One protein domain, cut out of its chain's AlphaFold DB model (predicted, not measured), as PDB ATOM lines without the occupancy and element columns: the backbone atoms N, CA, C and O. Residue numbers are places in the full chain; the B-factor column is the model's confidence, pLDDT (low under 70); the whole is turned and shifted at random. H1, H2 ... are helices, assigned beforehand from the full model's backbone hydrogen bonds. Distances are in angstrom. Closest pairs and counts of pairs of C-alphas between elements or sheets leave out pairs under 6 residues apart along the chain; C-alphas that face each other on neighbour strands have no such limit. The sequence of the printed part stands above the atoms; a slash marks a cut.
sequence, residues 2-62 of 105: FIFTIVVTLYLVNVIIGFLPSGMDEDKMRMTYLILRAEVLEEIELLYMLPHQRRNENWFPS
ATOM      1  N   PHE A   2      -2.548  23.270  -3.559       84.81
ATOM      2  CA  PHE A   2      -3.406  24.161  -4.368       84.81
ATOM      3  C   PHE A   2      -4.926  23.915  -4.257       84.81
ATOM      4  O   PHE A   2      -5.701  24.855  -4.119       84.81
ATOM      5  N   ILE A   3      -5.367  22.652  -4.287       93.19
ATOM      6  CA  ILE A   3      -6.801  22.313  -4.187       93.19
ATOM      7  C   ILE A   3      -7.348  22.676  -2.801       93.19
ATOM      8  O   ILE A   3      -8.423  23.252  -2.691       93.19
ATOM      9  N   PHE A   4      -6.574  22.402  -1.747       91.12
ATOM     10  CA  PHE A   4      -6.941  22.744  -0.374       91.12
ATOM     11  C   PHE A   4      -7.111  24.256  -0.201       91.12
ATOM     12  O   PHE A   4      -8.123  24.693   0.333       91.12
ATOM     13  N   THR A   5      -6.176  25.060  -0.712       94.62
ATOM     14  CA  THR A   5      -6.284  26.521  -0.638       94.62
ATOM     15  C   THR A   5      -7.493  27.046  -1.407       94.62
ATOM     16  O   THR A   5      -8.221  27.864  -0.865       94.62
ATOM     17  N   ILE A   6      -7.775  26.533  -2.613       95.19
ATOM     18  CA  ILE A   6      -8.954  26.947  -3.395       95.19
ATOM     19  C   ILE A   6     -10.251  26.620  -2.643       95.19
ATOM     20  O   ILE A   6     -11.122  27.475  -2.523       95.19
ATOM     21  N   VAL A   7     -10.368  25.409  -2.091       95.38
ATOM     22  CA  VAL A   7     -11.559  24.984  -1.338       95.38
ATOM     23  C   VAL A   7     -11.746  25.825  -0.074       95.38
ATOM     24  O   VAL A   7     -12.856  26.282   0.187       95.38
ATOM     25  N   VAL A   8     -10.675  26.082   0.682       95.69
ATOM     26  CA  VAL A   8     -10.734  26.914   1.894       95.69
ATOM     27  C   VAL A   8     -11.096  28.358   1.552       95.69
ATOM     28  O   VAL A   8     -11.952  28.933   2.216       95.69
ATOM     29  N   THR A   9     -10.518  28.939   0.500       95.50
ATOM     30  CA  THR A   9     -10.862  30.296   0.058       95.50
ATOM     31  C   THR A   9     -12.323  30.391  -0.378       95.50
ATOM     32  O   THR A   9     -13.019  31.296   0.073       95.50
ATOM     33  N   LEU A  10     -12.820  29.451  -1.190       95.12
ATOM     34  CA  LEU A  10     -14.226  29.436  -1.614       95.12
ATOM     35  C   LEU A  10     -15.179  29.268  -0.424       95.12
ATOM     36  O   LEU A  10     -16.185  29.969  -0.338       95.12
ATOM     37  N   TYR A  11     -14.843  28.384   0.517       94.69
ATOM     38  CA  TYR A  11     -15.625  28.191   1.734       94.69
ATOM     39  C   TYR A  11     -15.672  29.464   2.588       94.69
ATOM     40  O   TYR A  11     -16.752  29.906   2.973       94.69
ATOM     41  N   LEU A  12     -14.517  30.091   2.840       95.25
ATOM     42  CA  LEU A  12     -14.438  31.318   3.630       95.25
ATOM     43  C   LEU A  12     -15.188  32.479   2.970       95.25
ATOM     44  O   LEU A  12     -15.922  33.179   3.659       95.25
ATOM     45  N   VAL A  13     -15.065  32.662   1.650       96.19
ATOM     46  CA  VAL A  13     -15.803  33.708   0.920       96.19
ATOM     47  C   VAL A  13     -17.312  33.490   1.036       96.19
ATOM     48  O   VAL A  13     -18.038  34.432   1.343       96.19
ATOM     49  N   ASN A  14     -17.783  32.250   0.884       92.06
ATOM     50  CA  ASN A  14     -19.205  31.932   1.027       92.06
ATOM     51  C   ASN A  14     -19.725  32.199   2.450       92.06
ATOM     52  O   ASN A  14     -20.819  32.737   2.611       92.06
ATOM     53  N   VAL A  15     -18.937  31.873   3.481       92.50
ATOM     54  CA  VAL A  15     -19.290  32.160   4.882       92.50
ATOM     55  C   VAL A  15     -19.337  33.665   5.144       92.50
ATOM     56  O   VAL A  15     -20.290  34.144   5.751       92.50
ATOM     57  N   ILE A  16     -18.349  34.425   4.665       90.25
ATOM     58  CA  ILE A  16     -18.288  35.880   4.859       90.25
ATOM     59  C   ILE A  16     -19.484  36.569   4.189       90.25
ATOM     60  O   ILE A  16     -20.141  37.394   4.821       90.25
ATOM     61  N   ILE A  17     -19.810  36.201   2.944       87.88
ATOM     62  CA  ILE A  17     -20.947  36.779   2.210       87.88
ATOM     63  C   ILE A  17     -22.277  36.488   2.919       87.88
ATOM     64  O   ILE A  17     -23.130  37.368   2.979       87.88
ATOM     65  N   GLY A  18     -22.461  35.287   3.476       83.94
ATOM     66  CA  GLY A  18     -23.681  34.929   4.208       83.94
ATOM     67  C   GLY A  18     -23.779  35.538   5.612       83.94
ATOM     68  O   GLY A  18     -24.881  35.782   6.096       83.94
ATOM     69  N   PHE A  19     -22.644  35.796   6.265       85.75
ATOM     70  CA  PHE A  19     -22.587  36.300   7.639       85.75
ATOM     71  C   PHE A  19     -22.718  37.825   7.739       85.75
ATOM     72  O   PHE A  19     -23.366  38.331   8.649       85.75
ATOM     73  N   LEU A  20     -22.111  38.578   6.815       81.50
ATOM     74  CA  LEU A  20     -22.094  40.045   6.881       81.50
ATOM     75  C   LEU A  20     -23.490  40.707   6.913       81.50
ATOM     76  O   LEU A  20     -23.671  41.622   7.715       81.50
ATOM     77  N   PRO A  21     -24.487  40.275   6.114       78.19
ATOM     78  CA  PRO A  21     -25.793  40.927   6.091       78.19
ATOM     79  C   PRO A  21     -26.735  40.469   7.214       78.19
ATOM     80  O   PRO A  21     -27.707  41.162   7.496       78.19
ATOM     81  N   SER A  22     -26.485  39.333   7.881       77.81
ATOM     82  CA  SER A  22     -27.484  38.696   8.760       77.81
ATOM     83  C   SER A  22     -27.796  39.459  10.055       77.81
ATOM     84  O   SER A  22     -28.764  39.131  10.735       77.81
ATOM     85  N   GLY A  23     -26.970  40.440  10.429       77.06
ATOM     86  CA  GLY A  23     -27.160  41.269  11.626       77.06
ATOM     87  C   GLY A  23     -27.531  42.725  11.342       77.06
ATOM     88  O   GLY A  23     -27.556  43.528  12.273       77.06
ATOM     89  N   MET A  24     -27.751  43.095  10.077       74.38
ATOM     90  CA  MET A  24     -27.969  44.484   9.668       74.38
ATOM     91  C   MET A  24     -29.435  44.721   9.302       74.38
ATOM     92  O   MET A  24     -30.082  43.870   8.701       74.38
ATOM     93  N   ASP A  25     -29.948  45.899   9.656       86.81
ATOM     94  CA  ASP A  25     -31.268  46.359   9.224       86.81
ATOM     95  C   ASP A  25     -31.270  46.567   7.700       86.81
ATOM     96  O   ASP A  25     -30.479  47.358   7.169       86.81
ATOM     97  N   GLU A  26     -32.134  45.830   7.001       84.19
ATOM     98  CA  GLU A  26     -32.226  45.812   5.542       84.19
ATOM     99  C   GLU A  26     -32.571  47.196   4.975       84.19
ATOM    100  O   GLU A  26     -31.970  47.626   3.985       84.19
ATOM    101  N   ASP A  27     -33.449  47.947   5.649       81.88
ATOM    102  CA  ASP A  27     -33.839  49.298   5.231       81.88
ATOM    103  C   ASP A  27     -32.650  50.258   5.325       81.88
ATOM    104  O   ASP A  27     -32.376  51.036   4.403       81.88
ATOM    105  N   LYS A  28     -31.890  50.168   6.421       83.69
ATOM    106  CA  LYS A  28     -30.685  50.976   6.621       83.69
ATOM    107  C   LYS A  28     -29.609  50.626   5.600       83.69
ATOM    108  O   LYS A  28     -29.003  51.528   5.027       83.69
ATOM    109  N   MET A  29     -29.395  49.337   5.335       85.75
ATOM    110  CA  MET A  29     -28.440  48.880   4.326       85.75
ATOM    111  C   MET A  29     -28.822  49.398   2.937       85.75
ATOM    112  O   MET A  29     -27.969  49.927   2.222       85.75
ATOM    113  N   ARG A  30     -30.106  49.313   2.573       85.94
ATOM    114  CA  ARG A  30     -30.622  49.841   1.307       85.94
ATOM    115  C   ARG A  30     -30.413  51.348   1.204       85.94
ATOM    116  O   ARG A  30     -29.980  51.827   0.157       85.94
ATOM    117  N   MET A  31     -30.668  52.090   2.279       83.75
ATOM    118  CA  MET A  31     -30.431  53.533   2.323       83.75
ATOM    119  C   MET A  31     -28.949  53.870   2.117       83.75
ATOM    120  O   MET A  31     -28.618  54.675   1.250       83.75
ATOM    121  N   THR A  32     -28.047  53.221   2.860       85.94
ATOM    122  CA  THR A  32     -26.595  53.427   2.728       85.94
ATOM    123  C   THR A  32     -26.092  53.051   1.336       85.94
ATOM    124  O   THR A  32     -25.288  53.778   0.760       85.94
ATOM    125  N   TYR A  33     -26.607  51.964   0.758       88.94
ATOM    126  CA  TYR A  33     -26.286  51.554  -0.607       88.94
ATOM    127  C   TYR A  33     -26.679  52.619  -1.640       88.94
ATOM    128  O   TYR A  33     -25.891  52.927  -2.531       88.94
ATOM    129  N   LEU A  34     -27.872  53.208  -1.517       88.69
ATOM    130  CA  LEU A  34     -28.330  54.264  -2.424       88.69
ATOM    131  C   LEU A  34     -27.479  55.534  -2.310       88.69
ATOM    132  O   LEU A  34     -27.163  56.132  -3.336       88.69
ATOM    133  N   ILE A  35     -27.076  55.913  -1.092       87.06
ATOM    134  CA  ILE A  35     -26.193  57.066  -0.855       87.06
ATOM    135  C   ILE A  35     -24.834  56.837  -1.518       87.06
ATOM    136  O   ILE A  35     -24.412  57.654  -2.332       87.06
ATOM    137  N   LEU A  36     -24.194  55.698  -1.241       91.69
ATOM    138  CA  LEU A  36     -22.900  55.356  -1.834       91.69
ATOM    139  C   LEU A  36     -22.983  55.305  -3.362       91.69
ATOM    140  O   LEU A  36     -22.101  55.787  -4.067       91.69
ATOM    141  N   ARG A  37     -24.066  54.732  -3.894       90.50
ATOM    142  CA  ARG A  37     -24.287  54.669  -5.338       90.50
ATOM    143  C   ARG A  37     -24.408  56.062  -5.956       90.50
ATOM    144  O   ARG A  37     -23.927  56.248  -7.068       90.50
ATOM    145  N   ALA A  38     -25.048  57.010  -5.273       89.19
ATOM    146  CA  ALA A  38     -25.159  58.390  -5.739       89.19
ATOM    147  C   ALA A  38     -23.807  59.121  -5.703       89.19
ATOM    148  O   ALA A  38     -23.469  59.792  -6.671       89.19
ATOM    149  N   GLU A  39     -23.018  58.929  -4.645       90.50
ATOM    150  CA  GLU A  39     -21.675  59.507  -4.496       90.50
ATOM    151  C   GLU A  39     -20.724  59.018  -5.599       90.50
ATOM    152  O   GLU A  39     -20.115  59.814  -6.309       90.50
ATOM    153  N   VAL A  40     -20.692  57.705  -5.850       93.06
ATOM    154  CA  VAL A  40     -19.904  57.133  -6.954       93.06
ATOM    155  C   VAL A  40     -20.370  57.671  -8.310       93.06
ATOM    156  O   VAL A  40     -19.560  57.904  -9.206       93.06
ATOM    157  N   LEU A  41     -21.678  57.873  -8.489       89.88
ATOM    158  CA  LEU A  41     -22.217  58.404  -9.738       89.88
ATOM    159  C   LEU A  41     -21.792  59.859  -9.971       89.88
ATOM    160  O   LEU A  41     -21.429  60.207 -11.095       89.88
ATOM    161  N   GLU A  42     -21.794  60.675  -8.917       89.81
ATOM    162  CA  GLU A  42     -21.301  62.054  -8.942       89.81
ATOM    163  C   GLU A  42     -19.816  62.102  -9.326       89.81
ATOM    164  O   GLU A  42     -19.430  62.861 -10.219       89.81
ATOM    165  N   GLU A  43     -18.985  61.245  -8.727       93.31
ATOM    166  CA  GLU A  43     -17.562  61.155  -9.070       93.31
ATOM    167  C   GLU A  43     -17.350  60.785 -10.542       93.31
ATOM    168  O   GLU A  43     -16.538  61.405 -11.235       93.31
ATOM    169  N   ILE A  44     -18.111  59.813 -11.058       91.25
ATOM    170  CA  ILE A  44     -18.057  59.419 -12.472       91.25
ATOM    171  C   ILE A  44     -18.463  60.588 -13.382       91.25
ATOM    172  O   ILE A  44     -17.816  60.836 -14.403       91.25
ATOM    173  N   GLU A  45     -19.507  61.335 -13.023       88.94
ATOM    174  CA  GLU A  45     -20.005  62.476 -13.798       88.94
ATOM    175  C   GLU A  45     -19.039  63.656 -13.859       88.94
ATOM    176  O   GLU A  45     -18.910  64.298 -14.916       88.94
ATOM    177  N   LEU A  46     -18.364  63.933 -12.747       88.94
ATOM    178  CA  LEU A  46     -17.432  65.044 -12.628       88.94
ATOM    179  C   LEU A  46     -16.054  64.714 -13.210       88.94
ATOM    180  O   LEU A  46     -15.468  65.572 -13.873       88.94
ATOM    181  N   LEU A  47     -15.542  63.499 -12.990       93.50
ATOM    182  CA  LEU A  47     -14.151  63.148 -13.301       93.50
ATOM    183  C   LEU A  47     -13.988  62.333 -14.591       93.50
ATOM    184  O   LEU A  47     -12.937  62.419 -15.227       93.50
ATOM    185  N   TYR A  48     -14.998  61.554 -14.996       89.88
ATOM    186  CA  TYR A  48     -14.836  60.523 -16.031       89.88
ATOM    187  C   TYR A  48     -15.732  60.691 -17.269       89.88
ATOM    188  O   TYR A  48     -15.551  59.953 -18.239       89.88
ATOM    189  N   MET A  49     -16.664  61.654 -17.298       90.81
ATOM    190  CA  MET A  49     -17.579  61.855 -18.433       90.81
ATOM    191  C   MET A  49     -17.409  63.184 -19.167       90.81
ATOM    192  O   MET A  49     -17.327  64.264 -18.579       90.81
ATOM    193  N   LEU A  50     -17.466  63.113 -20.500       92.00
ATOM    194  CA  LEU A  50     -17.516  64.286 -21.367       92.00
ATOM    195  C   LEU A  50     -18.921  64.920 -21.370       92.00
ATOM    196  O   LEU A  50     -19.924  64.213 -21.229       92.00
ATOM    197  N   PRO A  51     -19.049  66.235 -21.641       87.62
ATOM    198  CA  PRO A  51     -20.337  66.935 -21.578       87.62
ATOM    199  C   PRO A  51     -21.449  66.340 -22.454       87.62
ATOM    200  O   PRO A  51     -22.624  66.476 -22.128       87.62
ATOM    201  N   HIS A  52     -21.105  65.705 -23.578       88.19
ATOM    202  CA  HIS A  52     -22.086  65.069 -24.462       88.19
ATOM    203  C   HIS A  52     -22.559  63.700 -23.943       88.19
ATOM    204  O   HIS A  52     -23.703  63.340 -24.191       88.19
ATOM    205  N   GLN A  53     -21.719  62.970 -23.201       88.12
ATOM    206  CA  GLN A  53     -22.075  61.683 -22.589       88.12
ATOM    207  C   GLN A  53     -23.031  61.885 -21.415       88.12
ATOM    208  O   GLN A  53     -24.008  61.158 -21.287       88.12
ATOM    209  N   ARG A  54     -22.815  62.939 -20.621       85.38
ATOM    210  CA  ARG A  54     -23.709  63.330 -19.522       85.38
ATOM    211  C   ARG A  54     -25.128  63.675 -19.983       85.38
ATOM    212  O   ARG A  54     -26.088  63.415 -19.277       85.38
ATOM    213  N   ARG A  55     -25.265  64.264 -21.176       86.12
ATOM    214  CA  ARG A  55     -26.568  64.608 -21.777       86.12
ATOM    215  C   ARG A  55     -27.223  63.440 -22.519       86.12
ATOM    216  O   ARG A  55     -28.262  63.633 -23.142       86.12
ATOM    217  N   ASN A  56     -26.606  62.259 -22.518       88.00
ATOM    218  CA  ASN A  56     -27.185  61.082 -23.144       88.00
ATOM    219  C   ASN A  56     -28.259  60.487 -22.227       88.00
ATOM    220  O   ASN A  56     -27.939  59.804 -21.253       88.00
ATOM    221  N   GLU A  57     -29.525  60.705 -22.580       85.88
ATOM    222  CA  GLU A  57     -30.679  60.231 -21.802       85.88
ATOM    223  C   GLU A  57     -30.734  58.701 -21.669       85.88
ATOM    224  O   GLU A  57     -31.306  58.178 -20.714       85.88
ATOM    225  N   ASN A  58     -30.082  57.969 -22.582       86.69
ATOM    226  CA  ASN A  58     -29.973  56.512 -22.489       86.69
ATOM    227  C   ASN A  58     -29.073  56.055 -21.332       86.69
ATOM    228  O   ASN A  58     -29.179  54.913 -20.894       86.69
ATOM    229  N   TRP A  59     -28.133  56.898 -20.895       83.50
ATOM    230  CA  TRP A  59     -27.203  56.588 -19.804       83.50
ATOM    231  C   TRP A  59     -27.651  57.240 -18.496       83.50
ATOM    232  O   TRP A  59     -27.554  56.617 -17.441       83.50
ATOM    233  N   PHE A  60     -28.174  58.466 -18.579       82.56
ATOM    234  CA  PHE A  60     -28.661  59.241 -17.443       82.56
ATOM    235  C   PHE A  60     -30.090  59.700 -17.706       82.56
ATOM    236  O   PHE A  60     -30.290  60.602 -18.520       82.56
ATOM    237  N   PRO A  61     -31.095  59.110 -17.040       81.06
ATOM    238  CA  PRO A  61     -32.469  59.530 -17.237       81.06
ATOM    239  C   PRO A  61     -32.659  60.963 -16.738       81.06
ATOM    240  O   PRO A  61     -32.218  61.328 -15.649       81.06
ATOM    241  N   SER A  62     -33.390  61.755 -17.516       82.69
ATOM    242  CA  SER A  62     -33.727  63.140 -17.172       82.69
ATOM    243  C   SER A  62     -34.628  63.236 -15.930       82.69
ATOM    244  O   SER A  62     -34.649  64.262 -15.252       82.69
TER     245      SER A  62
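Overview. This is residues 2 to 62 of the 105 residues of an uncharacterized protein of Gigaspora rosea (UniProt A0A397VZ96). Two long helices, H1 and H2, form the legs of a wide, open V, joined at its point by residues 20 to 25 and with no contact between the legs. At the far end of H2 the backbone turns in a small hook, made of residues 48 to 50, the very short helix H3 and the tail 55 to 62. The printed part has 61 residues with three named helices, in the order H1, H2, H3, and no named strand; its class is all helix. It is extended, with a radius of gyration of the C-alphas of 18.7 A, and only just elongated, spanning 51 by 34 by 19 A.

Along the chain. H1, residues 2 to 19, begins with C-alpha 2 at (-3.406, 24.161, -4.368) and measures 25.7 A from first to last C-alpha. H2, residues 26 to 47, is the longest helix, 31.3 A from C-alpha 26 at (-32.226, 45.812, 5.542) to C-alpha 47. H3, residues 51 to 54, measures 5.3 A and ends with C-alpha 54 at (-23.709, 63.330, -19.522).

Arrangement. H1 and H2 are apart, and so are H1 and H3. Residues 2 to 20, of which 2 to 19 belong to H1, stand free. H2 and H3 are close but not clearly touching, and their closest C-alphas, those of Glu 45 and Arg 54, are 6.9 A apart. In H1 and H2 every O i to N i+4 pair is within hydrogen-bond range; H3 is too short for such a pair, and its one O i to N i+3 pair is not within range.

Size, cuts and confidence. The two C-alphas farthest apart, those of Phe 4 and Ser 62, are 51.3 A apart. The printed part has no cut. The link from H1 to H2 is short, with 6 residues, and that from H2 to H3 is tight, with 3. The mean pLDDT of the printed part is 88.2, and no printed residue is under 70.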